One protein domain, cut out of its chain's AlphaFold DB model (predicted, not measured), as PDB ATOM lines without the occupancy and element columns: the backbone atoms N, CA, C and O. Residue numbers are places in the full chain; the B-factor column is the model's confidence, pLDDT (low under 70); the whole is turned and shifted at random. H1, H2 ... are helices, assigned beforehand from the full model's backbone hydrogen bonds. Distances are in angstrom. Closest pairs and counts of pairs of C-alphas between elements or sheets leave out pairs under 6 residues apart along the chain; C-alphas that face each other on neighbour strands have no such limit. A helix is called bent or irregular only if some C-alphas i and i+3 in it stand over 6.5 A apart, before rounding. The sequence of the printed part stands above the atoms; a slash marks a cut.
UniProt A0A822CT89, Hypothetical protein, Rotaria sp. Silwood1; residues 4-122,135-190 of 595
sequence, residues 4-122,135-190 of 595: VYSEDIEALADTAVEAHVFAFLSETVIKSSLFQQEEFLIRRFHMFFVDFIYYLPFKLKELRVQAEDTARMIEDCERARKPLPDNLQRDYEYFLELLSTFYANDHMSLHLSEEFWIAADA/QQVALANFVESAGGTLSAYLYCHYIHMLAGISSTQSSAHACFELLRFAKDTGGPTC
ATOM      1  N   VAL A   4     152.924 218.232 190.012       42.34
ATOM      2  CA  VAL A   4     152.170 217.178 189.297       42.34
ATOM      3  C   VAL A   4     153.075 216.026 188.831       42.34
ATOM      4  O   VAL A   4     152.605 214.915 188.685       42.34
ATOM      5  N   TYR A   5     154.382 216.259 188.664       50.69
ATOM      6  CA  TYR A   5     155.338 215.207 188.277       50.69
ATOM      7  C   TYR A   5     155.872 214.385 189.464       50.69
ATOM      8  O   TYR A   5     156.524 213.373 189.246       50.69
ATOM      9  N   SER A   6     155.640 214.824 190.706       57.19
ATOM     10  CA  SER A   6     156.185 214.174 191.909       57.19
ATOM     11  C   SER A   6     155.429 212.892 192.262       57.19
ATOM     12  O   SER A   6     156.059 211.877 192.532       57.19
ATOM     13  N   GLU A   7     154.093 212.932 192.220       62.28
ATOM     14  CA  GLU A   7     153.240 211.794 192.599       62.28
ATOM     15  C   GLU A   7     153.376 210.624 191.612       62.28
ATOM     16  O   GLU A   7     153.450 209.471 192.031       62.28
ATOM     17  N   ASP A   8     153.501 210.909 190.311       77.69
ATOM     18  CA  ASP A   8     153.681 209.873 189.285       77.69
ATOM     19  C   ASP A   8     155.029 209.141 189.426       77.69
ATOM     20  O   ASP A   8     155.111 207.935 189.192       77.69
ATOM     21  N   ILE A   9     156.096 209.850 189.819       78.69
ATOM     22  CA  ILE A   9     157.429 209.256 190.016       78.69
ATOM     23  C   ILE A   9     157.459 208.397 191.283       78.69
ATOM     24  O   ILE A   9     158.027 207.307 191.250       78.69
ATOM     25  N   GLU A  10     156.841 208.853 192.374       80.25
ATOM     26  CA  GLU A  10     156.732 208.070 193.612       80.25
ATOM     27  C   GLU A  10     155.920 206.786 193.385       80.25
ATOM     28  O   GLU A  10     156.403 205.703 193.705       80.25
ATOM     29  N   ALA A  11     154.769 206.868 192.710       85.88
ATOM     30  CA  ALA A  11     153.958 205.692 192.389       85.88
ATOM     31  C   ALA A  11     154.684 204.691 191.464       85.88
ATOM     32  O   ALA A  11     154.552 203.470 191.615       85.88
ATOM     33  N   LEU A  12     155.473 205.186 190.504       87.56
ATOM     34  CA  LEU A  12     156.322 204.338 189.662       87.56
ATOM     35  C   LEU A  12     157.443 203.674 190.467       87.56
ATOM     36  O   LEU A  12     157.721 202.492 190.253       87.56
ATOM     37  N   ALA A  13     158.074 204.409 191.386       86.25
ATOM     38  CA  ALA A  13     159.095 203.865 192.274       86.25
ATOM     39  C   ALA A  13     158.511 202.770 193.178       86.25
ATOM     40  O   ALA A  13     159.118 201.709 193.301       86.25
ATOM     41  N   ASP A  14     157.314 202.978 193.728       88.44
ATOM     42  CA  ASP A  14     156.595 201.981 194.528       88.44
ATOM     43  C   ASP A  14     156.334 200.708 193.725       88.44
ATOM     44  O   ASP A  14     156.714 199.620 194.150       88.44
ATOM     45  N   THR A  15     155.795 200.853 192.512       91.25
ATOM     46  CA  THR A  15     155.525 199.717 191.618       91.25
ATOM     47  C   THR A  15     156.807 198.941 191.286       91.25
ATOM     48  O   THR A  15     156.800 197.713 191.207       91.25
ATOM     49  N   ALA A  16     157.929 199.640 191.086       90.88
ATOM     50  CA  ALA A  16     159.214 199.012 190.791       90.88
ATOM     51  C   ALA A  16     159.808 198.279 192.007       90.88
ATOM     52  O   ALA A  16     160.359 197.185 191.857       90.88
ATOM     53  N   VAL A  17     159.689 198.860 193.204       90.75
ATOM     54  CA  VAL A  17     160.103 198.226 194.465       90.75
ATOM     55  C   VAL A  17     159.265 196.976 194.728       90.75
ATOM     56  O   VAL A  17     159.833 195.918 194.979       90.75
ATOM     57  N   GLU A  18     157.941 197.053 194.577       88.75
ATOM     58  CA  GLU A  18     157.039 195.899 194.704       88.75
ATOM     59  C   GLU A  18     157.358 194.787 193.691       88.75
ATOM     60  O   GLU A  18     157.153 193.607 193.971       88.75
ATOM     61  N   ALA A  19     157.908 195.145 192.527       90.12
ATOM     62  CA  ALA A  19     158.398 194.207 191.520       90.12
ATOM     63  C   ALA A  19     159.831 193.687 191.785       90.12
ATOM     64  O   ALA A  19     160.423 193.058 190.906       90.12
ATOM     65  N   HIS A  20     160.397 193.935 192.972       90.62
ATOM     66  CA  HIS A  20     161.728 193.493 193.407       90.62
ATOM     67  C   HIS A  20     162.879 193.939 192.492       90.62
ATOM     68  O   HIS A  20     163.829 193.188 192.235       90.62
ATOM     69  N   VAL A  21     162.826 195.188 192.011       92.75
ATOM     70  CA  VAL A  21     163.824 195.737 191.078       92.75
ATOM     71  C   VAL A  21     165.266 195.598 191.585       92.75
ATOM     72  O   VAL A  21     166.146 195.231 190.809       92.75
ATOM     73  N   PHE A  22     165.532 195.819 192.876       93.69
ATOM     74  CA  PHE A  22     166.897 195.758 193.415       93.69
ATOM     75  C   PHE A  22     167.480 194.342 193.391       93.69
ATOM     76  O   PHE A  22     168.632 194.161 192.993       93.69
ATOM     77  N   ALA A  23     166.676 193.333 193.743       90.44
ATOM     78  CA  ALA A  23     167.086 191.935 193.665       90.44
ATOM     79  C   ALA A  23     167.373 191.531 192.209       90.44
ATOM     80  O   ALA A  23     168.419 190.948 191.920       90.44
ATOM     81  N   PHE A  24     166.500 191.929 191.277       92.31
ATOM     82  CA  PHE A  24     166.690 191.676 189.848       92.31
ATOM     83  C   PHE A  24     167.992 192.294 189.311       92.31
ATOM     84  O   PHE A  24     168.766 191.612 188.633       92.31
ATOM     85  N   LEU A  25     168.266 193.562 189.637       92.19
ATOM     86  CA  LEU A  25     169.489 194.245 189.208       92.19
ATOM     87  C   LEU A  25     170.749 193.566 189.761       92.19
ATOM     88  O   LEU A  25     171.708 193.366 189.011       92.19
ATOM     89  N   SER A  26     170.728 193.172 191.036       89.19
ATOM     90  CA  SER A  26     171.862 192.528 191.706       89.19
ATOM     91  C   SER A  26     172.153 191.140 191.133       89.19
ATOM     92  O   SER A  26     173.301 190.802 190.842       89.19
ATOM     93  N   GLU A  27     171.121 190.321 190.926       87.50
ATOM     94  CA  GLU A  27     171.302 188.925 190.525       87.50
ATOM     95  C   GLU A  27     171.463 188.729 189.018       87.50
ATOM     96  O   GLU A  27     172.149 187.792 188.608       87.50
ATOM     97  N   THR A  28     170.867 189.601 188.200       88.25
ATOM     98  CA  THR A  28     170.803 189.411 186.742       88.25
ATOM     99  C   THR A  28     171.711 190.370 185.982       88.25
ATOM    100  O   THR A  28     172.433 189.945 185.081       88.25
ATOM    101  N   VAL A  29     171.680 191.664 186.312       89.00
ATOM    102  CA  VAL A  29     172.346 192.692 185.496       89.00
ATOM    103  C   VAL A  29     173.814 192.831 185.886       89.00
ATOM    104  O   VAL A  29     174.686 192.648 185.042       89.00
ATOM    105  N   ILE A  30     174.100 193.092 187.165       87.56
ATOM    106  CA  ILE A  30     175.463 193.397 187.634       87.56
ATOM    107  C   ILE A  30     176.386 192.175 187.571       87.56
ATOM    108  O   ILE A  30     177.576 192.310 187.291       87.56
ATOM    109  N   LYS A  31     175.848 190.966 187.779       84.75
ATOM    110  CA  LYS A  31     176.616 189.709 187.690       84.75
ATOM    111  C   LYS A  31     176.950 189.287 186.255       84.75
ATOM    112  O   LYS A  31     177.680 188.315 186.068       84.75
ATOM    113  N   SER A  32     176.418 189.973 185.244       86.06
ATOM    114  CA  SER A  32     176.736 189.689 183.845       86.06
ATOM    115  C   SER A  32     178.162 190.132 183.512       86.06
ATOM    116  O   SER A  32     178.522 191.289 183.720       86.06
ATOM    117  N   SER A  33     178.964 189.245 182.917       79.25
ATOM    118  CA  SER A  33     180.338 189.567 182.501       79.25
ATOM    119  C   SER A  33     180.400 190.697 181.469       79.25
ATOM    120  O   SER A  33     181.355 191.462 181.457       79.25
ATOM    121  N   LEU A  34     179.366 190.831 180.627       83.19
ATOM    122  CA  LEU A  34     179.266 191.906 179.635       83.19
ATOM    123  C   LEU A  34     179.047 193.274 180.289       83.19
ATOM    124  O   LEU A  34     179.509 194.282 179.773       83.19
ATOM    125  N   PHE A  35     178.358 193.318 181.433       85.56
ATOM    126  CA  PHE A  35     178.100 194.572 182.140       85.56
ATOM    127  C   PHE A  35     179.399 195.194 182.667       85.56
ATOM    128  O   PHE A  35     179.601 196.398 182.556       85.56
ATOM    129  N   GLN A  36     180.302 194.357 183.186       79.81
ATOM    130  CA  GLN A  36     181.586 194.782 183.751       79.81
ATOM    131  C   GLN A  36     182.579 195.299 182.694       79.81
ATOM    132  O   GLN A  36     183.571 195.925 183.055       79.81
ATOM    133  N   GLN A  37     182.319 195.052 181.406       84.62
ATOM    134  CA  GLN A  37     183.176 195.458 180.285       84.62
ATOM    135  C   GLN A  37     182.733 196.769 179.617       84.62
ATOM    136  O   GLN A  37     183.452 197.280 178.765       84.62
ATOM    137  N   GLU A  38     181.584 197.336 179.999       89.50
ATOM    138  CA  GLU A  38     180.966 198.473 179.305       89.50
ATOM    139  C   GLU A  38     180.871 199.721 180.205       89.50
ATOM    140  O   GLU A  38     179.946 199.863 181.010       89.50
ATOM    141  N   GLU A  39     181.791 200.680 180.024       91.69
ATOM    142  CA  GLU A  39     181.899 201.898 180.853       91.69
ATOM    143  C   GLU A  39     180.591 202.702 180.890       91.69
ATOM    144  O   GLU A  39     180.158 203.185 181.941       91.69
ATOM    145  N   PHE A  40     179.931 202.828 179.735       91.19
ATOM    146  CA  PHE A  40     178.683 203.574 179.601       91.19
ATOM    147  C   PHE A  40     177.588 203.035 180.532       91.19
ATOM    148  O   PHE A  40     176.874 203.819 181.167       91.19
ATOM    149  N   LEU A  41     177.463 201.707 180.637       90.50
ATOM    150  CA  LEU A  41     176.475 201.072 181.506       90.50
ATOM    151  C   LEU A  41     176.811 201.325 182.974       90.50
ATOM    152  O   LEU A  41     175.932 201.740 183.728       90.50
ATOM    153  N   ILE A  42     178.079 201.165 183.358       91.94
ATOM    154  CA  ILE A  42     178.546 201.398 184.729       91.94
ATOM    155  C   ILE A  42     178.226 202.836 185.157       91.94
ATOM    156  O   ILE A  42     177.531 203.048 186.151       91.94
ATOM    157  N   ARG A  43     178.614 203.844 184.366       93.00
ATOM    158  CA  ARG A  43     178.317 205.252 184.684       93.00
ATOM    159  C   ARG A  43     176.819 205.531 184.780       93.00
ATOM    160  O   ARG A  43     176.389 206.301 185.638       93.00
ATOM    161  N   ARG A  44     176.001 204.912 183.922       93.19
ATOM    162  CA  ARG A  44     174.549 205.130 183.938       93.19
ATOM    163  C   ARG A  44     173.885 204.532 185.175       93.19
ATOM    164  O   ARG A  44     172.987 205.162 185.730       93.19
ATOM    165  N   PHE A  45     174.331 203.357 185.607       93.75
ATOM    166  CA  PHE A  45     173.851 202.716 186.830       93.75
ATOM    167  C   PHE A  45     174.304 203.455 188.086       93.75
ATOM    168  O   PHE A  45     173.496 203.673 188.984       93.75
ATOM    169  N   HIS A  46     175.547 203.932 188.114       94.56
ATOM    170  CA  HIS A  46     176.022 204.812 189.177       94.56
ATOM    171  C   HIS A  46     175.132 206.058 189.318       94.56
ATOM    172  O   HIS A  46     174.612 206.314 190.401       94.56
ATOM    173  N   MET A  47     174.850 206.762 188.214       94.31
ATOM    174  CA  MET A  47     173.932 207.911 188.221       94.31
ATOM    175  C   MET A  47     172.526 207.544 188.697       94.31
ATOM    176  O   MET A  47     171.930 208.301 189.450       94.31
ATOM    177  N   PHE A  48     172.010 206.369 188.326       93.38
ATOM    178  CA  PHE A  48     170.730 205.886 188.845       93.38
ATOM    179  C   PHE A  48     170.740 205.742 190.376       93.38
ATOM    180  O   PHE A  48     169.789 206.169 191.028       93.38
ATOM    181  N   PHE A  49     171.807 205.195 190.966       94.38
ATOM    182  CA  PHE A  49     171.925 205.077 192.424       94.38
ATOM    183  C   PHE A  49     172.052 206.436 193.110       94.38
ATOM    184  O   PHE A  49     171.383 206.676 194.116       94.38
ATOM    185  N   VAL A  50     172.869 207.331 192.551       94.81
ATOM    186  CA  VAL A  50     173.039 208.693 193.066       94.81
ATOM    187  C   VAL A  50     171.716 209.458 193.020       94.81
ATOM    188  O   VAL A  50     171.302 210.031 194.029       94.81
ATOM    189  N   ASP A  51     171.009 209.402 191.892       93.00
ATOM    190  CA  ASP A  51     169.712 210.052 191.711       93.00
ATOM    191  C   ASP A  51     168.647 209.464 192.644       93.00
ATOM    192  O   ASP A  51     167.858 210.217 193.213       93.00
ATOM    193  N   PHE A  52     168.634 208.142 192.857       93.06
ATOM    194  CA  PHE A  52     167.709 207.503 193.794       93.06
ATOM    195  C   PHE A  52     167.921 208.003 195.230       93.06
ATOM    196  O   PHE A  52     166.961 208.383 195.898       93.06
ATOM    197  N   ILE A  53     169.174 208.077 195.694       94.69
ATOM    198  CA  ILE A  53     169.496 208.562 197.046       94.69
ATOM    199  C   ILE A  53     169.193 210.061 197.182       94.69
ATOM    200  O   ILE A  53     168.658 210.497 198.204       94.69
ATOM    201  N   TYR A  54     169.511 210.855 196.158       93.81
ATOM    202  CA  TYR A  54     169.380 212.309 196.201       93.81
ATOM    203  C   TYR A  54     167.937 212.803 196.018       93.81
ATOM    204  O   TYR A  54     167.486 213.672 196.766       93.81
ATOM    205  N   TYR A  55     167.206 212.272 195.034       91.69
ATOM    206  CA  TYR A  55     165.864 212.746 194.682       91.69
ATOM    207  C   TYR A  55     164.733 212.006 195.406       91.69
ATOM    208  O   TYR A  55     163.656 212.583 195.546       91.69
ATOM    209  N   LEU A  56     164.959 210.782 195.910       91.62
ATOM    210  CA  LEU A  56     163.950 209.990 196.634       91.62
ATOM    211  C   LEU A  56     164.340 209.657 198.097       91.62
ATOM    212  O   LEU A  56     164.153 208.522 198.550       91.62
ATOM    213  N   PRO A  57     164.805 210.628 198.912       91.00
ATOM    214  CA  PRO A  57     165.247 210.358 200.285       91.00
ATOM    215  C   PRO A  57     164.108 209.898 201.209       91.00
ATOM    216  O   PRO A  57     164.343 209.150 202.161       91.00
ATOM    217  N   PHE A  58     162.861 210.310 200.942       89.94
ATOM    218  CA  PHE A  58     161.696 209.851 201.707       89.94
ATOM    219  C   PHE A  58     161.387 208.378 201.453       89.94
ATOM    220  O   PHE A  58     161.141 207.655 202.417       89.94
ATOM    221  N   LYS A  59     161.484 207.919 200.196       91.62
ATOM    222  CA  LYS A  59     161.294 206.505 199.864       91.62
ATOM    223  C   LYS A  59     162.372 205.647 200.511       91.62
ATOM    224  O   LYS A  59     162.069 204.643 201.141       91.62
ATOM    225  N   LEU A  60     163.627 206.087 200.452       92.12
ATOM    226  CA  LEU A  60     164.736 205.397 201.109       92.12
ATOM    227  C   LEU A  60     164.539 205.285 202.631       92.12
ATOM    228  O   LEU A  60     164.818 204.245 203.227       92.12
ATOM    229  N   LYS A  61     164.008 206.339 203.263       91.81
ATOM    230  CA  LYS A  61     163.647 206.323 204.685       91.81
ATOM    231  C   LYS A  61     162.489 205.365 204.980       91.81
ATOM    232  O   LYS A  61     162.540 204.674 205.992       91.81
ATOM    233  N   GLU A  62     161.466 205.324 204.130       92.56
ATOM    234  CA  GLU A  62     160.343 204.384 204.244       92.56
ATOM    235  C   GLU A  62     160.826 202.930 204.177       92.56
ATOM    236  O   GLU A  62     160.535 202.156 205.088       92.56
ATOM    237  N   LEU A  63     161.645 202.599 203.170       93.12
ATOM    238  CA  LEU A  63     162.244 201.271 202.993       93.12
ATOM    239  C   LEU A  63     163.042 200.842 204.227       93.12
ATOM    240  O   LEU A  63     162.915 199.714 204.698       93.12
ATOM    241  N   ARG A  64     163.830 201.757 204.802       91.81
ATOM    242  CA  ARG A  64     164.571 201.480 206.034       91.81
ATOM    243  C   ARG A  64     163.648 201.176 207.214       91.81
ATOM    244  O   ARG A  64     163.911 200.234 207.956       91.81
ATOM    245  N   VAL A  65     162.599 201.975 207.422       91.69
ATOM    246  CA  VAL A  65     161.650 201.757 208.530       91.69
ATOM    247  C   VAL A  65     160.947 200.407 208.370       91.69
ATOM    248  O   VAL A  65     160.867 199.650 209.335       91.69
ATOM    249  N   GLN A  66     160.525 200.065 207.150       91.62
ATOM    250  CA  GLN A  66     159.945 198.755 206.828       91.62
ATOM    251  C   GLN A  66     160.914 197.605 207.126       91.62
ATOM    252  O   GLN A  66     160.508 196.584 207.685       91.62
ATOM    253  N   ALA A  67     162.199 197.772 206.812       91.69
ATOM    254  CA  ALA A  67     163.220 196.773 207.102       91.69
ATOM    255  C   ALA A  67     163.483 196.622 208.614       91.69
ATOM    256  O   ALA A  67     163.656 195.509 209.110       91.69
ATOM    257  N   GLU A  68     163.446 197.712 209.389       90.75
ATOM    258  CA  GLU A  68     163.534 197.653 210.857       90.75
ATOM    259  C   GLU A  68     162.323 196.944 211.486       90.75
ATOM    260  O   GLU A  68     162.492 196.126 212.396       90.75
ATOM    261  N   ASP A  69     161.111 197.204 210.995       90.62
ATOM    262  CA  ASP A  69     159.901 196.512 211.454       90.62
ATOM    263  C   ASP A  69     159.917 195.027 211.064       90.62
ATOM    264  O   ASP A  69     159.580 194.159 211.876       90.62
ATOM    265  N   THR A  70     160.413 194.717 209.865       90.62
ATOM    266  CA  THR A  70     160.638 193.344 209.402       90.62
ATOM    267  C   THR A  70     161.662 192.621 210.278       90.62
ATOM    268  O   THR A  70     161.421 191.488 210.698       90.62
ATOM    269  N   ALA A  71     162.766 193.277 210.644       88.94
ATOM    270  CA  ALA A  71     163.769 192.725 211.550       88.94
ATOM    271  C   ALA A  71     163.184 192.400 212.935       88.94
ATOM    272  O   ALA A  71     163.419 191.309 213.458       88.94
ATOM    273  N   ARG A  72     162.366 193.296 213.510       88.88
ATOM    274  CA  ARG A  72     161.668 193.042 214.787       88.88
ATOM    275  C   ARG A  72     160.731 191.841 214.687       88.88
ATOM    276  O   ARG A  72     160.730 190.990 215.574       88.88
ATOM    277  N   MET A  73     159.981 191.736 213.592       89.25
ATOM    278  CA  MET A  73     159.104 190.592 213.347       89.25
ATOM    279  C   MET A  73     159.896 189.279 213.252       89.25
ATOM    280  O   MET A  73     159.473 188.271 213.821       89.25
ATOM    281  N   ILE A  74     161.048 189.279 212.573       88.12
ATOM    282  CA  ILE A  74     161.936 188.112 212.480       88.12
ATOM    283  C   ILE A  74     162.410 187.692 213.875       88.12
ATOM    284  O   ILE A  74     162.287 186.520 214.235       88.12
ATOM    285  N   GLU A  75     162.897 188.636 214.682       86.81
ATOM    286  CA  GLU A  75     163.350 188.369 216.052       86.81
ATOM    287  C   GLU A  75     162.227 187.810 216.942       86.81
ATOM    288  O   GLU A  75     162.449 186.884 217.727       86.81
ATOM    289  N   ASP A  76     161.007 188.329 216.803       88.75
ATOM    290  CA  ASP A  76     159.839 187.855 217.543       88.75
ATOM    291  C   ASP A  76     159.411 186.449 217.114       88.75
ATOM    292  O   ASP A  76     159.116 185.609 217.974       88.75
ATOM    293  N   CYS A  77     159.424 186.149 215.812       88.69
ATOM    294  CA  CYS A  77     159.166 184.806 215.296       88.69
ATOM    295  C   CYS A  77     160.211 183.804 215.791       88.69
ATOM    296  O   CYS A  77     159.842 182.721 216.249       88.69
ATOM    297  N   GLU A  78     161.495 184.165 215.774       86.75
ATOM    298  CA  GLU A  78     162.576 183.314 216.279       86.75
ATOM    299  C   GLU A  78     162.446 183.053 217.778       86.75
ATOM    300  O   GLU A  78     162.527 181.902 218.220       86.75
ATOM    301  N   ARG A  79     162.160 184.096 218.567       87.56
ATOM    302  CA  ARG A  79     161.925 183.973 220.012       87.56
ATOM    303  C   ARG A  79     160.706 183.101 220.310       87.56
ATOM    304  O   ARG A  79     160.741 182.291 221.234       87.56
ATOM    305  N   ALA A  80     159.648 183.235 219.514       90.56
ATOM    306  CA  ALA A  80     158.436 182.430 219.614       90.56
ATOM    307  C   ALA A  80     158.553 181.039 218.959       90.56
ATOM    308  O   ALA A  80     157.605 180.259 219.055       90.56
ATOM    309  N   ARG A  81     159.681 180.720 218.300       86.69
ATOM    310  CA  ARG A  81     159.900 179.507 217.485       86.69
ATOM    311  C   ARG A  81     158.794 179.266 216.447       86.69
ATOM    312  O   ARG A  81     158.366 178.131 216.235       86.69
ATOM    313  N   LYS A  82     158.312 180.339 215.823       89.50
ATOM    314  CA  LYS A  82     157.319 180.310 214.741       89.50
ATOM    315  C   LYS A  82     158.012 180.380 213.377       89.50
ATOM    316  O   LYS A  82     159.077 180.991 213.284       89.50
ATOM    317  N   PRO A  83     157.427 179.780 212.324       86.06
ATOM    318  CA  PRO A  83     157.925 179.975 210.971       86.06
ATOM    319  C   PRO A  83     157.822 181.453 210.584       86.06
ATOM    320  O   PRO A  83     156.909 182.164 211.011       86.06
ATOM    321  N   LEU A  84     158.781 181.899 209.783       87.12
ATOM    322  CA  LEU A  84     158.764 183.230 209.194       87.12
ATOM    323  C   LEU A  84     157.666 183.316 208.119       87.12
ATOM    324  O   LEU A  84     157.393 182.305 207.473       87.12
ATOM    325  N   PRO A  85     157.037 184.487 207.916       86.56
ATOM    326  CA  PRO A  85     156.138 184.698 206.785       86.56
ATOM    327  C   PRO A  85     156.867 184.523 205.448       86.56
ATOM    328  O   PRO A  85     158.021 184.933 205.324       86.56
ATOM    329  N   ASP A  86     156.179 183.967 204.449       76.81
ATOM    330  CA  ASP A  86     156.779 183.675 203.139       76.81
ATOM    331  C   ASP A  86     157.144 184.952 202.352       76.81
ATOM    332  O   ASP A  86     158.154 184.981 201.655       76.81
ATOM    333  N   ASN A  87     156.372 186.035 202.517       81.19
ATOM    334  CA  ASN A  87     156.554 187.304 201.800       81.19
ATOM    335  C   ASN A  87     157.110 188.395 202.724       81.19
ATOM    336  O   ASN A  87     156.400 189.322 203.118       81.19
ATOM    337  N   LEU A  88     158.380 188.266 203.101       83.75
ATOM    338  CA  LEU A  88     159.112 189.317 203.811       83.75
ATOM    339  C   LEU A  88     159.561 190.395 202.819       83.75
ATOM    340  O   LEU A  88     160.251 190.078 201.853       83.75
ATOM    341  N   GLN A  89     159.226 191.657 203.086       85.12
ATOM    342  CA  GLN A  89     159.807 192.785 202.354       85.12
ATOM    343  C   GLN A  89     161.282 192.917 202.739       85.12
ATOM    344  O   GLN A  89     161.608 192.978 203.922       85.12
ATOM    345  N   ARG A  90     162.172 192.888 201.740       89.06
ATOM    346  CA  ARG A  90     163.637 192.920 201.920       89.06
ATOM    347  C   ARG A  90     164.321 193.929 200.997       89.06
ATOM    348  O   ARG A  90     165.491 193.793 200.643       89.06
ATOM    349  N   ASP A  91     163.559 194.901 200.510       92.56
ATOM    350  CA  ASP A  91     163.992 195.764 199.415       92.56
ATOM    351  C   ASP A  91     165.121 196.711 199.840       92.56
ATOM    352  O   ASP A  91     166.013 196.996 199.043       92.56
ATOM    353  N   TYR A  92     165.144 197.139 201.109       93.69
ATOM    354  CA  TYR A  92     166.247 197.936 201.650       93.69
ATOM    355  C   TYR A  92     167.542 197.122 201.740       93.69
ATOM    356  O   TYR A  92     168.605 197.600 201.354       93.69
ATOM    357  N   GLU A  93     167.463 195.874 202.196       93.06
ATOM    358  CA  GLU A  93     168.586 194.943 202.266       93.06
ATOM    359  C   GLU A  93     169.143 194.666 200.871       93.06
ATOM    360  O   GLU A  93     170.349 194.780 200.657       93.06
ATOM    361  N   TYR A  94     168.266 194.387 199.903       94.00
ATOM    362  CA  TYR A  94     168.670 194.216 198.511       94.00
ATOM    363  C   TYR A  94     169.301 195.478 197.933       94.00
ATOM    364  O   TYR A  94     170.249 195.363 197.165       94.00
ATOM    365  N   PHE A  95     168.831 196.670 198.307       95.50
ATOM    366  CA  PHE A  95     169.457 197.922 197.891       95.50
ATOM    367  C   PHE A  95     170.878 198.079 198.460       95.50
ATOM    368  O   PHE A  95     171.795 198.426 197.716       95.50
ATOM    369  N   LEU A  96     171.102 197.767 199.742       95.19
ATOM    370  CA  LEU A  96     172.441 197.805 200.351       95.19
ATOM    371  C   LEU A  96     173.400 196.789 199.708       95.19
ATOM    372  O   LEU A  96     174.540 197.129 199.389       95.19
ATOM    373  N   GLU A  97     172.933 195.564 199.459       94.44
ATOM    374  CA  GLU A  97     173.712 194.518 198.779       94.44
ATOM    375  C   GLU A  97     173.972 194.847 197.304       94.44
ATOM    376  O   GLU A  97     175.019 194.498 196.752       94.44
ATOM    377  N   LEU A  98     173.041 195.549 196.655       95.19
ATOM    378  CA  LEU A  98     173.201 196.042 195.293       95.19
ATOM    379  C   LEU A  98     174.335 197.066 195.215       95.19
ATOM    380  O   LEU A  98     175.205 196.931 194.357       95.19
ATOM    381  N   LEU A  99     174.361 198.041 196.130       95.62
ATOM    382  CA  LEU A  99     175.467 198.994 196.240       95.62
ATOM    383  C   LEU A  99     176.780 198.266 196.554       95.62
ATOM    384  O   LEU A  99     177.787 198.530 195.901       95.62
ATOM    385  N   SER A 100     176.759 197.311 197.491       94.69
ATOM    386  CA  SER A 100     177.933 196.495 197.818       94.69
ATOM    387  C   SER A 100     178.520 195.831 196.570       94.69
ATOM    388  O   SER A 100     179.682 196.041 196.233       94.69
ATOM    389  N   THR A 101     177.687 195.090 195.835       93.00
ATOM    390  CA  THR A 101     178.104 194.316 194.657       93.00
ATOM    391  C   THR A 101     178.542 195.220 193.506       93.00
ATOM    392  O   THR A 101     179.493 194.890 192.802       93.00
ATOM    393  N   PHE A 102     177.864 196.354 193.307       93.75
ATOM    394  CA  PHE A 102     178.173 197.286 192.225       93.75
ATOM    395  C   PHE A 102     179.538 197.961 192.402       93.75
ATOM    396  O   PHE A 102     180.288 198.058 191.436       93.75
ATOM    397  N   TYR A 103     179.861 198.417 193.617       93.81
ATOM    398  CA  TYR A 103     181.101 199.157 193.876       93.81
ATOM    399  C   TYR A 103     182.282 198.271 194.301       93.81
ATOM    400  O   TYR A 103     183.407 198.763 194.299       93.81
ATOM    401  N   ALA A 104     182.065 196.985 194.619       90.00
ATOM    402  CA  ALA A 104     183.093 196.084 195.157       90.00
ATOM    403  C   ALA A 104     184.396 196.026 194.343       90.00
ATOM    404  O   ALA A 104     185.470 195.952 194.935       90.00
ATOM    405  N   ASN A 105     184.310 196.075 193.010       80.75
ATOM    406  CA  ASN A 105     185.471 196.043 192.124       80.75
ATOM    407  C   ASN A 105     185.420 197.211 191.135       80.75
ATOM    408  O   ASN A 105     184.539 197.261 190.276       80.75
ATOM    409  N   ASP A 106     186.410 198.101 191.193       82.75
ATOM    410  CA  ASP A 106     186.559 199.187 190.223       82.75
ATOM    411  C   ASP A 106     187.329 198.712 188.977       82.75
ATOM    412  O   ASP A 106     188.489 199.057 188.759       82.75
ATOM    413  N   HIS A 107     186.689 197.854 188.172       75.69
ATOM    414  CA  HIS A 107     187.306 197.203 187.005       75.69
ATOM    415  C   HIS A 107     187.894 198.178 185.973       75.69
ATOM    416  O   HIS A 107     188.811 197.807 185.245       75.69
ATOM    417  N   MET A 108     187.359 199.398 185.904       81.50
ATOM    418  CA  MET A 108     187.747 200.430 184.940       81.50
ATOM    419  C   MET A 108     188.417 201.643 185.595       81.50
ATOM    420  O   MET A 108     188.598 202.659 184.927       81.50
ATOM    421  N   SER A 109     188.762 201.555 186.886       85.69
ATOM    422  CA  SER A 109     189.384 202.650 187.644       85.69
ATOM    423  C   SER A 109     188.634 203.980 187.469       85.69
ATOM    424  O   SER A 109     189.220 205.016 187.162       85.69
ATOM    425  N   LEU A 110     187.303 203.940 187.583       88.44
ATOM    426  CA  LEU A 110     186.429 205.100 187.394       88.44
ATOM    427  C   LEU A 110     186.263 205.920 188.676       88.44
ATOM    428  O   LEU A 110     185.725 207.026 188.607       88.44
ATOM    429  N   HIS A 111     186.677 205.381 189.826       90.56
ATOM    430  CA  HIS A 111     186.643 206.039 191.132       90.56
ATOM    431  C   HIS A 111     185.249 206.527 191.572       90.56
ATOM    432  O   HIS A 111     185.113 207.461 192.360       90.56
ATOM    433  N   LEU A 112     184.183 205.871 191.101       91.75
ATOM    434  CA  LEU A 112     182.794 206.303 191.324       91.75
ATOM    435  C   LEU A 112     182.350 206.226 192.792       91.75
ATOM    436  O   LEU A 112     181.431 206.934 193.202       91.75
ATOM    437  N   SER A 113     182.977 205.364 193.596       92.75
ATOM    438  CA  SER A 113     182.663 205.248 195.024       92.75
ATOM    439  C   SER A 113     183.082 206.484 195.825       92.75
ATOM    440  O   SER A 113     182.545 206.716 196.904       92.75
ATOM    441  N   GLU A 114     183.998 207.304 195.303       91.56
ATOM    442  CA  GLU A 114     184.519 208.486 195.997       91.56
ATOM    443  C   GLU A 114     183.446 209.562 196.207       91.56
ATOM    444  O   GLU A 114     183.518 210.315 197.174       91.56
ATOM    445  N   GLU A 115     182.392 209.583 195.382       92.12
ATOM    446  CA  GLU A 115     181.264 210.512 195.541       92.12
ATOM    447  C   GLU A 115     180.459 210.294 196.834       92.12
ATOM    448  O   GLU A 115     179.766 211.209 197.286       92.12
ATOM    449  N   PHE A 116     180.555 209.109 197.450       92.75
ATOM    450  CA  PHE A 116     179.906 208.809 198.732       92.75
ATOM    451  C   PHE A 116     180.614 209.445 199.930       92.75
ATOM    452  O   PHE A 116     180.056 209.464 201.030       92.75
ATOM    453  N   TRP A 117     181.821 209.969 199.731       91.75
ATOM    454  CA  TRP A 117     182.690 210.445 200.795       91.75
ATOM    455  C   TRP A 117     182.968 211.940 200.641       91.75
ATOM    456  O   TRP A 117     183.146 212.461 199.542       91.75
ATOM    457  N   ILE A 118     183.027 212.657 201.765       84.31
ATOM    458  CA  ILE A 118     183.461 214.058 201.786       84.31
ATOM    459  C   ILE A 118     184.901 214.084 202.284       84.31
ATOM    460  O   ILE A 118     185.181 213.636 203.395       84.31
ATOM    461  N   ALA A 119     185.812 214.633 201.478       70.25
ATOM    462  CA  ALA A 119     187.210 214.782 201.870       70.25
ATOM    463  C   ALA A 119     187.331 215.605 203.166       70.25
ATOM    464  O   ALA A 119     186.750 216.689 203.283       70.25
ATOM    465  N   ALA A 120     188.131 215.124 204.122       60.69
ATOM    466  CA  ALA A 120     188.367 215.810 205.396       60.69
ATOM    467  C   ALA A 120     188.887 217.252 205.196       60.69
ATOM    468  O   ALA A 120     188.485 218.171 205.911       60.69
ATOM    469  N   ASP A 121     189.691 217.477 204.154       55.31
ATOM    470  CA  ASP A 121     190.231 218.795 203.804       55.31
ATOM    471  C   ASP A 121     189.177 219.755 203.227       55.31
ATOM    472  O   ASP A 121     189.273 220.974 203.412       55.31
ATOM    473  N   ALA A 122     188.123 219.228 202.588       55.97
ATOM    474  CA  ALA A 122     187.001 220.031 202.097       55.97
ATOM    475  C   ALA A 122     186.159 220.599 203.254       55.97
ATOM    476  O   ALA A 122     185.596 221.691 203.142       55.97
ATOM    477  N   GLN A 135     174.585 216.914 196.172       88.12
ATOM    478  CA  GLN A 135     174.499 215.477 195.916       88.12
ATOM    479  C   GLN A 135     175.500 214.696 196.772       88.12
ATOM    480  O   GLN A 135     175.082 213.804 197.500       88.12
ATOM    481  N   GLN A 136     176.779 215.087 196.785       88.81
ATOM    482  CA  GLN A 136     177.799 214.456 197.635       88.81
ATOM    483  C   GLN A 136     177.431 214.524 199.122       88.81
ATOM    484  O   GLN A 136     177.559 213.542 199.847       88.81
ATOM    485  N   VAL A 137     176.887 215.660 199.577       90.25
ATOM    486  CA  VAL A 137     176.390 215.797 200.955       90.25
ATOM    487  C   VAL A 137     175.237 214.830 201.239       90.25
ATOM    488  O   VAL A 137     175.185 214.242 202.317       90.25
ATOM    489  N   ALA A 138     174.313 214.628 200.296       91.81
ATOM    490  CA  ALA A 138     173.225 213.667 200.464       91.81
ATOM    491  C   ALA A 138     173.723 212.214 200.514       91.81
ATOM    492  O   ALA A 138     173.237 211.443 201.343       91.81
ATOM    493  N   LEU A 139     174.707 211.854 199.684       93.81
ATOM    494  CA  LEU A 139     175.319 210.524 199.677       93.81
ATOM    495  C   LEU A 139     176.070 210.239 200.985       93.81
ATOM    496  O   LEU A 139     175.841 209.202 201.603       93.81
ATOM    497  N   ALA A 140     176.886 211.181 201.462       91.38
ATOM    498  CA  ALA A 140     177.588 211.040 202.736       91.38
ATOM    499  C   ALA A 140     176.610 210.921 203.919       91.38
ATOM    500  O   ALA A 140     176.729 210.017 204.747       91.38
ATOM    501  N   ASN A 141     175.563 211.756 203.946       90.62
ATOM    502  CA  ASN A 141     174.496 211.652 204.945       90.62
ATOM    503  C   ASN A 141     173.759 210.306 204.872       90.62
ATOM    504  O   ASN A 141     173.313 209.786 205.898       90.62
ATOM    505  N   PHE A 142     173.602 209.727 203.680       93.50
ATOM    506  CA  PHE A 142     173.043 208.388 203.530       93.50
ATOM    507  C   PHE A 142     173.940 207.337 204.198       93.50
ATOM    508  O   PHE A 142     173.432 206.571 205.017       93.50
ATOM    509  N   VAL A 143     175.250 207.345 203.936       92.06
ATOM    510  CA  VAL A 143     176.209 206.399 204.540       92.06
ATOM    511  C   VAL A 143     176.219 206.505 206.068       92.06
ATOM    512  O   VAL A 143     176.144 205.486 206.763       92.06
ATOM    513  N   GLU A 144     176.254 207.727 206.604       88.06
ATOM    514  CA  GLU A 144     176.224 207.969 208.050       88.06
ATOM    515  C   GLU A 144     174.889 207.561 208.675       88.06
ATOM    516  O   GLU A 144     174.850 206.865 209.693       88.06
ATOM    517  N   SER A 145     173.770 207.964 208.065       85.75
ATOM    518  CA  SER A 145     172.446 207.659 208.606       85.75
ATOM    519  C   SER A 145     172.173 206.159 208.586       85.75
ATOM    520  O   SER A 145     171.665 205.636 209.584       85.75
ATOM    521  N   ALA A 146     172.538 205.456 207.509       84.69
ATOM    522  CA  ALA A 146     172.429 204.005 207.400       84.69
ATOM    523  C   ALA A 146     173.218 203.294 208.512       84.69
ATOM    524  O   ALA A 146     172.737 202.301 209.047       84.69
ATOM    525  N   GLY A 147     174.355 203.852 208.939       78.31
ATOM    526  CA  GLY A 147     175.217 203.314 209.997       78.31
ATOM    527  C   GLY A 147     174.811 203.596 211.442       78.31
ATOM    528  O   GLY A 147     175.534 203.183 212.351       78.31
ATOM    529  N   GLY A 148     173.706 204.315 211.664       76.44
ATOM    530  CA  GLY A 148     173.227 204.723 212.990       76.44
ATOM    531  C   GLY A 148     172.718 203.565 213.867       76.44
ATOM    532  O   GLY A 148     173.365 202.532 214.031       76.44
ATOM    533  N   THR A 149     171.548 203.726 214.494       76.88
ATOM    534  CA  THR A 149     170.941 202.672 215.329       76.88
ATOM    535  C   THR A 149     170.475 201.501 214.458       76.88
ATOM    536  O   THR A 149     169.346 201.491 213.980       76.88
ATOM    537  N   LEU A 150     171.361 200.532 214.228       79.75
ATOM    538  CA  LEU A 150     171.108 199.343 213.413       79.75
ATOM    539  C   LEU A 150     170.625 198.162 214.264       79.75
ATOM    540  O   LEU A 150     171.161 197.898 215.342       79.75
ATOM    541  N   SER A 151     169.643 197.416 213.749       83.12
ATOM    542  CA  SER A 151     169.298 196.090 214.271       83.12
ATOM    543  C   SER A 151     170.391 195.077 213.917       83.12
ATOM    544  O   SER A 151     171.128 195.252 212.941       83.12
ATOM    545  N   ALA A 152     170.479 193.973 214.667       79.81
ATOM    546  CA  ALA A 152     171.429 192.896 214.362       79.81
ATOM    547  C   ALA A 152     171.210 192.298 212.957       79.81
ATOM    548  O   ALA A 152     172.141 191.767 212.359       79.81
ATOM    549  N   TYR A 153     169.989 192.409 212.426       83.69
ATOM    550  CA  TYR A 153     169.612 191.926 211.102       83.69
ATOM    551  C   TYR A 153     170.146 192.810 209.958       83.69
ATOM    552  O   TYR A 153     170.659 192.297 208.964       83.69
ATOM    553  N   LEU A 154     170.080 194.140 210.102       88.75
ATOM    554  CA  LEU A 154     170.569 195.082 209.083       88.75
ATOM    555  C   LEU A 154     172.085 195.290 209.130       88.75
ATOM    556  O   LEU A 154     172.676 195.731 208.147       88.75
ATOM    557  N   TYR A 155     172.717 194.941 210.251       89.69
ATOM    558  CA  TYR A 155     174.144 195.150 210.472       89.69
ATOM    559  C   TYR A 155     175.021 194.566 209.355       89.69
ATOM    560  O   TYR A 155     175.848 195.287 208.803       89.69
ATOM    561  N   CYS A 156     174.825 193.298 208.972       92.38
ATOM    562  CA  CYS A 156     175.653 192.665 207.937       92.38
ATOM    563  C   CYS A 156     175.528 193.368 206.579       92.38
ATOM    564  O   CYS A 156     176.544 193.661 205.959       92.38
ATOM    565  N   HIS A 157     174.303 193.701 206.162       93.50
ATOM    566  CA  HIS A 157     174.032 194.373 204.888       93.50
ATOM    567  C   HIS A 157     174.672 195.768 204.835       93.50
ATOM    568  O   HIS A 157     175.236 196.165 203.818       93.50
ATOM    569  N   TYR A 158     174.654 196.502 205.954       94.19
ATOM    570  CA  TYR A 158     175.351 197.784 206.061       94.19
ATOM    571  C   TYR A 158     176.875 197.627 205.941       94.19
ATOM    572  O   TYR A 158     177.515 198.369 205.199       94.19
ATOM    573  N   ILE A 159     177.462 196.644 206.628       94.94
ATOM    574  CA  ILE A 159     178.905 196.373 206.554       94.94
ATOM    575  C   ILE A 159     179.320 195.919 205.146       94.94
ATOM    576  O   ILE A 159     180.353 196.366 204.649       94.94
ATOM    577  N   HIS A 160     178.516 195.095 204.470       95.25
ATOM    578  CA  HIS A 160     178.751 194.728 203.072       95.25
ATOM    579  C   HIS A 160     178.689 195.945 202.151       95.25
ATOM    580  O   HIS A 160     179.572 196.108 201.307       95.25
ATOM    581  N   MET A 161     177.695 196.824 202.324       96.12
ATOM    582  CA  MET A 161     177.623 198.079 201.575       96.12
ATOM    583  C   MET A 161     178.908 198.887 201.762       96.12
ATOM    584  O   MET A 161     179.521 199.244 200.760       96.12
ATOM    585  N   LEU A 162     179.345 199.112 203.011       95.75
ATOM    586  CA  LEU A 162     180.594 199.820 203.313       95.75
ATOM    587  C   LEU A 162     181.802 199.184 202.622       95.75
ATOM    588  O   LEU A 162     182.623 199.908 202.065       95.75
ATOM    589  N   ALA A 163     181.900 197.852 202.625       96.06
ATOM    590  CA  ALA A 163     182.993 197.146 201.965       96.06
ATOM    591  C   ALA A 163     182.984 197.402 200.451       96.06
ATOM    592  O   ALA A 163     184.034 197.657 199.873       96.06
ATOM    593  N   GLY A 164     181.806 197.419 199.822       94.69
ATOM    594  CA  GLY A 164     181.678 197.721 198.397       94.69
ATOM    595  C   GLY A 164     182.069 199.156 198.050       94.69
ATOM    596  O   GLY A 164     182.863 199.370 197.144       94.69
ATOM    597  N   ILE A 165     181.576 200.151 198.794       95.44
ATOM    598  CA  ILE A 165     181.880 201.572 198.531       95.44
ATOM    599  C   ILE A 165     183.281 202.010 198.999       95.44
ATOM    600  O   ILE A 165     183.609 203.188 198.897       95.44
ATOM    601  N   SER A 166     184.103 201.086 199.507       94.75
ATOM    602  CA  SER A 166     185.481 201.325 199.971       94.75
ATOM    603  C   SER A 166     186.535 200.739 199.024       94.75
ATOM    604  O   SER A 166     187.633 200.392 199.454       94.75
ATOM    605  N   SER A 167     186.207 200.585 197.740       90.25
ATOM    606  CA  SER A 167     187.056 199.903 196.755       90.25
ATOM    607  C   SER A 167     188.240 200.728 196.239       90.25
ATOM    608  O   SER A 167     189.169 200.142 195.687       90.25
ATOM    609  N   THR A 168     188.265 202.048 196.455       92.19
ATOM    610  CA  THR A 168     189.413 202.921 196.133       92.19
ATOM    611  C   THR A 168     190.198 203.320 197.381       92.19
ATOM    612  O   THR A 168     189.665 203.295 198.490       92.19
ATOM    613  N   GLN A 169     191.455 203.752 197.215       92.38
ATOM    614  CA  GLN A 169     192.301 204.209 198.329       92.38
ATOM    615  C   GLN A 169     191.649 205.346 199.141       92.38
ATOM    616  O   GLN A 169     191.587 205.270 200.367       92.38
ATOM    617  N   SER A 170     191.124 206.379 198.468       90.38
ATOM    618  CA  SER A 170     190.461 207.523 199.119       90.38
ATOM    619  C   SER A 170     189.197 207.094 199.873       90.38
ATOM    620  O   SER A 170     189.000 207.442 201.040       90.38
ATOM    621  N   SER A 171     188.377 206.254 199.233       93.00
ATOM    622  CA  SER A 171     187.148 205.716 199.823       93.00
ATOM    623  C   SER A 171     187.425 204.848 201.056       93.00
ATOM    624  O   SER A 171     186.762 204.985 202.083       93.00
ATOM    625  N   ALA A 172     188.439 203.980 200.983       94.12
ATOM    626  CA  ALA A 172     188.869 203.135 202.092       94.12
ATOM    627  C   ALA A 172     189.336 203.959 203.297       94.12
ATOM    628  O   ALA A 172     188.934 203.673 204.428       94.12
ATOM    629  N   HIS A 173     190.125 205.009 203.054       93.81
ATOM    630  CA  HIS A 173     190.571 205.924 204.100       93.81
ATOM    631  C   HIS A 173     189.390 206.640 204.776       93.81
ATOM    632  O   HIS A 173     189.297 206.686 206.005       93.81
ATOM    633  N   ALA A 174     188.437 207.143 203.987       91.81
ATOM    634  CA  ALA A 174     187.235 207.786 204.511       91.81
ATOM    635  C   ALA A 174     186.379 206.822 205.353       91.81
ATOM    636  O   ALA A 174     185.933 207.185 206.445       91.81
ATOM    637  N   CYS A 175     186.204 205.576 204.903       93.69
ATOM    638  CA  CYS A 175     185.489 204.553 205.667       93.69
ATOM    639  C   CYS A 175     186.204 204.205 206.983       93.69
ATOM    640  O   CYS A 175     185.551 204.027 208.019       93.69
ATOM    641  N   PHE A 176     187.538 204.111 206.966       93.19
ATOM    642  CA  PHE A 176     188.336 203.884 208.168       93.19
ATOM    643  C   PHE A 176     188.101 204.983 209.206       93.19
ATOM    644  O   PHE A 176     187.790 204.675 210.361       93.19
ATOM    645  N   GLU A 177     188.194 206.248 208.792       90.06
ATOM    646  CA  GLU A 177     188.016 207.402 209.673       90.06
ATOM    647  C   GLU A 177     186.567 207.540 210.168       90.06
ATOM    648  O   GLU A 177     186.359 207.784 211.360       90.06
ATOM    649  N   LEU A 178     185.555 207.268 209.329       89.44
ATOM    650  CA  LEU A 178     184.143 207.252 209.743       89.44
ATOM    651  C   LEU A 178     183.932 206.326 210.950       89.44
ATOM    652  O   LEU A 178     183.384 206.728 211.980       89.44
ATOM    653  N   LEU A 179     184.419 205.085 210.865       89.44
ATOM    654  CA  LEU A 179     184.242 204.086 211.924       89.44
ATOM    655  C   LEU A 179     185.199 204.292 213.112       89.44
ATOM    656  O   LEU A 179     184.929 203.814 214.224       89.44
ATOM    657  N   ARG A 180     186.291 205.041 212.914       86.00
ATOM    658  CA  ARG A 180     187.216 205.476 213.972       86.00
ATOM    659  C   ARG A 180     186.617 206.590 214.831       86.00
ATOM    660  O   ARG A 180     186.746 206.527 216.058       86.00
ATOM    661  N   PHE A 181     185.962 207.574 214.212       74.31
ATOM    662  CA  PHE A 181     185.338 208.723 214.880       74.31
ATOM    663  C   PHE A 181     183.901 208.479 215.347       74.31
ATOM    664  O   PHE A 181     183.407 209.231 216.183       74.31
ATOM    665  N   ALA A 182     183.267 207.367 214.959       68.06
ATOM    666  CA  ALA A 182     181.966 206.917 215.479       68.06
ATOM    667  C   ALA A 182     181.923 206.642 217.010       68.06
ATOM    668  O   ALA A 182     180.975 206.047 217.526       68.06
ATOM    669  N   LYS A 183     182.947 207.057 217.771       54.28
ATOM    670  CA  LYS A 183     182.999 207.004 219.239       54.28
ATOM    671  C   LYS A 183     181.920 207.872 219.889       54.28
ATOM    672  O   LYS A 183     181.354 207.443 220.892       54.28
ATOM    673  N   ASP A 184     181.608 209.031 219.310       50.31
ATOM    674  CA  ASP A 184     180.712 210.018 219.933       50.31
ATOM    675  C   ASP A 184     179.224 209.653 219.819       50.31
ATOM    676  O   ASP A 184     178.407 210.091 220.626       50.31
ATOM    677  N   THR A 185     178.863 208.790 218.867       51.78
ATOM    678  CA  THR A 185     177.478 208.338 218.655       51.78
ATOM    679  C   THR A 185     177.130 207.066 219.426       51.78
ATOM    680  O   THR A 185     175.960 206.696 219.502       51.78
ATOM    681  N   GLY A 186     178.117 206.378 220.017       52.03
ATOM    682  CA  GLY A 186     177.883 205.151 220.783       52.03
ATOM    683  C   GLY A 186     177.208 204.034 219.973       52.03
ATOM    684  O   GLY A 186     176.555 203.169 220.565       52.03
ATOM    685  N   GLY A 187     177.348 204.048 218.643       60.44
ATOM    686  CA  GLY A 187     176.771 203.063 217.726       60.44
ATOM    687  C   GLY A 187     177.495 201.706 217.760       60.44
ATOM    688  O   GLY A 187     178.641 201.619 218.211       60.44
ATOM    689  N   PRO A 188     176.847 200.604 217.342       61.25
ATOM    690  CA  PRO A 188     177.443 199.260 217.311       61.25
ATOM    691  C   PRO A 188     178.551 199.088 216.253       61.25
ATOM    692  O   PRO A 188     179.254 198.085 216.264       61.25
ATOM    693  N   THR A 189     178.718 200.059 215.357       73.56
ATOM    694  CA  THR A 189     179.565 199.997 214.157       73.56
ATOM    695  C   THR A 189     180.996 200.511 214.354       73.56
ATOM    696  O   THR A 189     181.808 200.374 213.451       73.56
ATOM    697  N   CYS A 190     181.368 201.062 215.516       86.75
ATOM    698  CA  CYS A 190     182.706 201.637 215.697       86.75
ATOM    699  C   CYS A 190     183.821 200.585 215.880       86.75
ATOM    700  O   CYS A 190     183.621 199.545 216.522       86.75
TER     701      CYS A 190
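What this domain is: This is residues 4 to 122 and 135 to 190 of the 595 residues of the protein "Hypothetical protein" of Rotaria sp. Silwood1 (UniProt A0A822CT89). H5 runs through the middle with H2 along one side of it and H8 along the other, and the long H4 crosses the first turn of H5 and the beginning of H8. H3, H7, H6 and H9 make a second line of contacts, and H1 lies on the outside near H4. You have 175 residues with nine named helices, H1 to H9 along the chain, and no named strand: all helix. The whole is compact, with a radius of gyration of the C-alphas of 16.8 A and spans of 48 by 40 by 38 A.

How they stand to each other: Start at H1, residues 4 to 18, which meets H2, residues 21 to 29, only through their link. H5, residues 91 to 103, is the hub. It touches H2, C-alphas of Ser 26 and Leu 98 closest at 5.2 A, at a shallow tilt of 34 degrees, only just short of steep. Residues 60 to 67 of H4, residues 57 to 79, touch H5, Leu 63 to Tyr 92 closest at 5.4 A between C-alphas. H8, residues 152 to 164, touches H5, C-alphas of Ser 100 and Gly 164 closest at 4.0 A, a shallow tilt of 23 degrees, the same way. H3, residues 39 to 55, touches H7, residues 135 to 146, with residues 50 to 54 alone, C-alphas of Tyr 54 and Ala 138 closest at 5.9 A. H6, residues 112 to 116, touches H7, C-alphas of Phe 116 and Leu 139 closest at 5.0 A. H9, residues 169 to 181, touches H6, C-alphas of Glu 114 and Ser 171 closest at 5.4 A. Every O i to N i+4 pair is within hydrogen-bond range in H2, H3, H4, H5, H7 and H9; in H1 it is 9 of 11, in H8 7 of 9, in H6 0 of 1, with 1 of 2 O i to N i+3 pairs.

Where its parts are: Find C-alpha 4 at (152.170, 217.178, 189.297), where H1 begins its 22.5 A. H3 spans 23.8 A; H4, the longest helix, runs 33.1 A from C-alpha 57 at (165.247, 210.358, 200.285). H5 spans 18.3 A and H8 19.6 A; H8 is only just irregular, C-alphas 153 and 156 being 6.9 A apart. H9 covers 18.5 A to C-alpha 181 at (185.338, 208.723, 214.880); H2, H6 and H7 are shorter.

The domain as a whole: The C-alphas farthest apart, of Lys 82 and Asp 121, are 51.8 A apart. Residues 123 to 134 are cut out, and C-alphas 122 and 135 are 14.7 A apart across the gap. The link from H4 to H5 is long, with 11 residues. In this model pLDDT is under 70 at residues 4 to 7, 120 to 122 and 182 to 188.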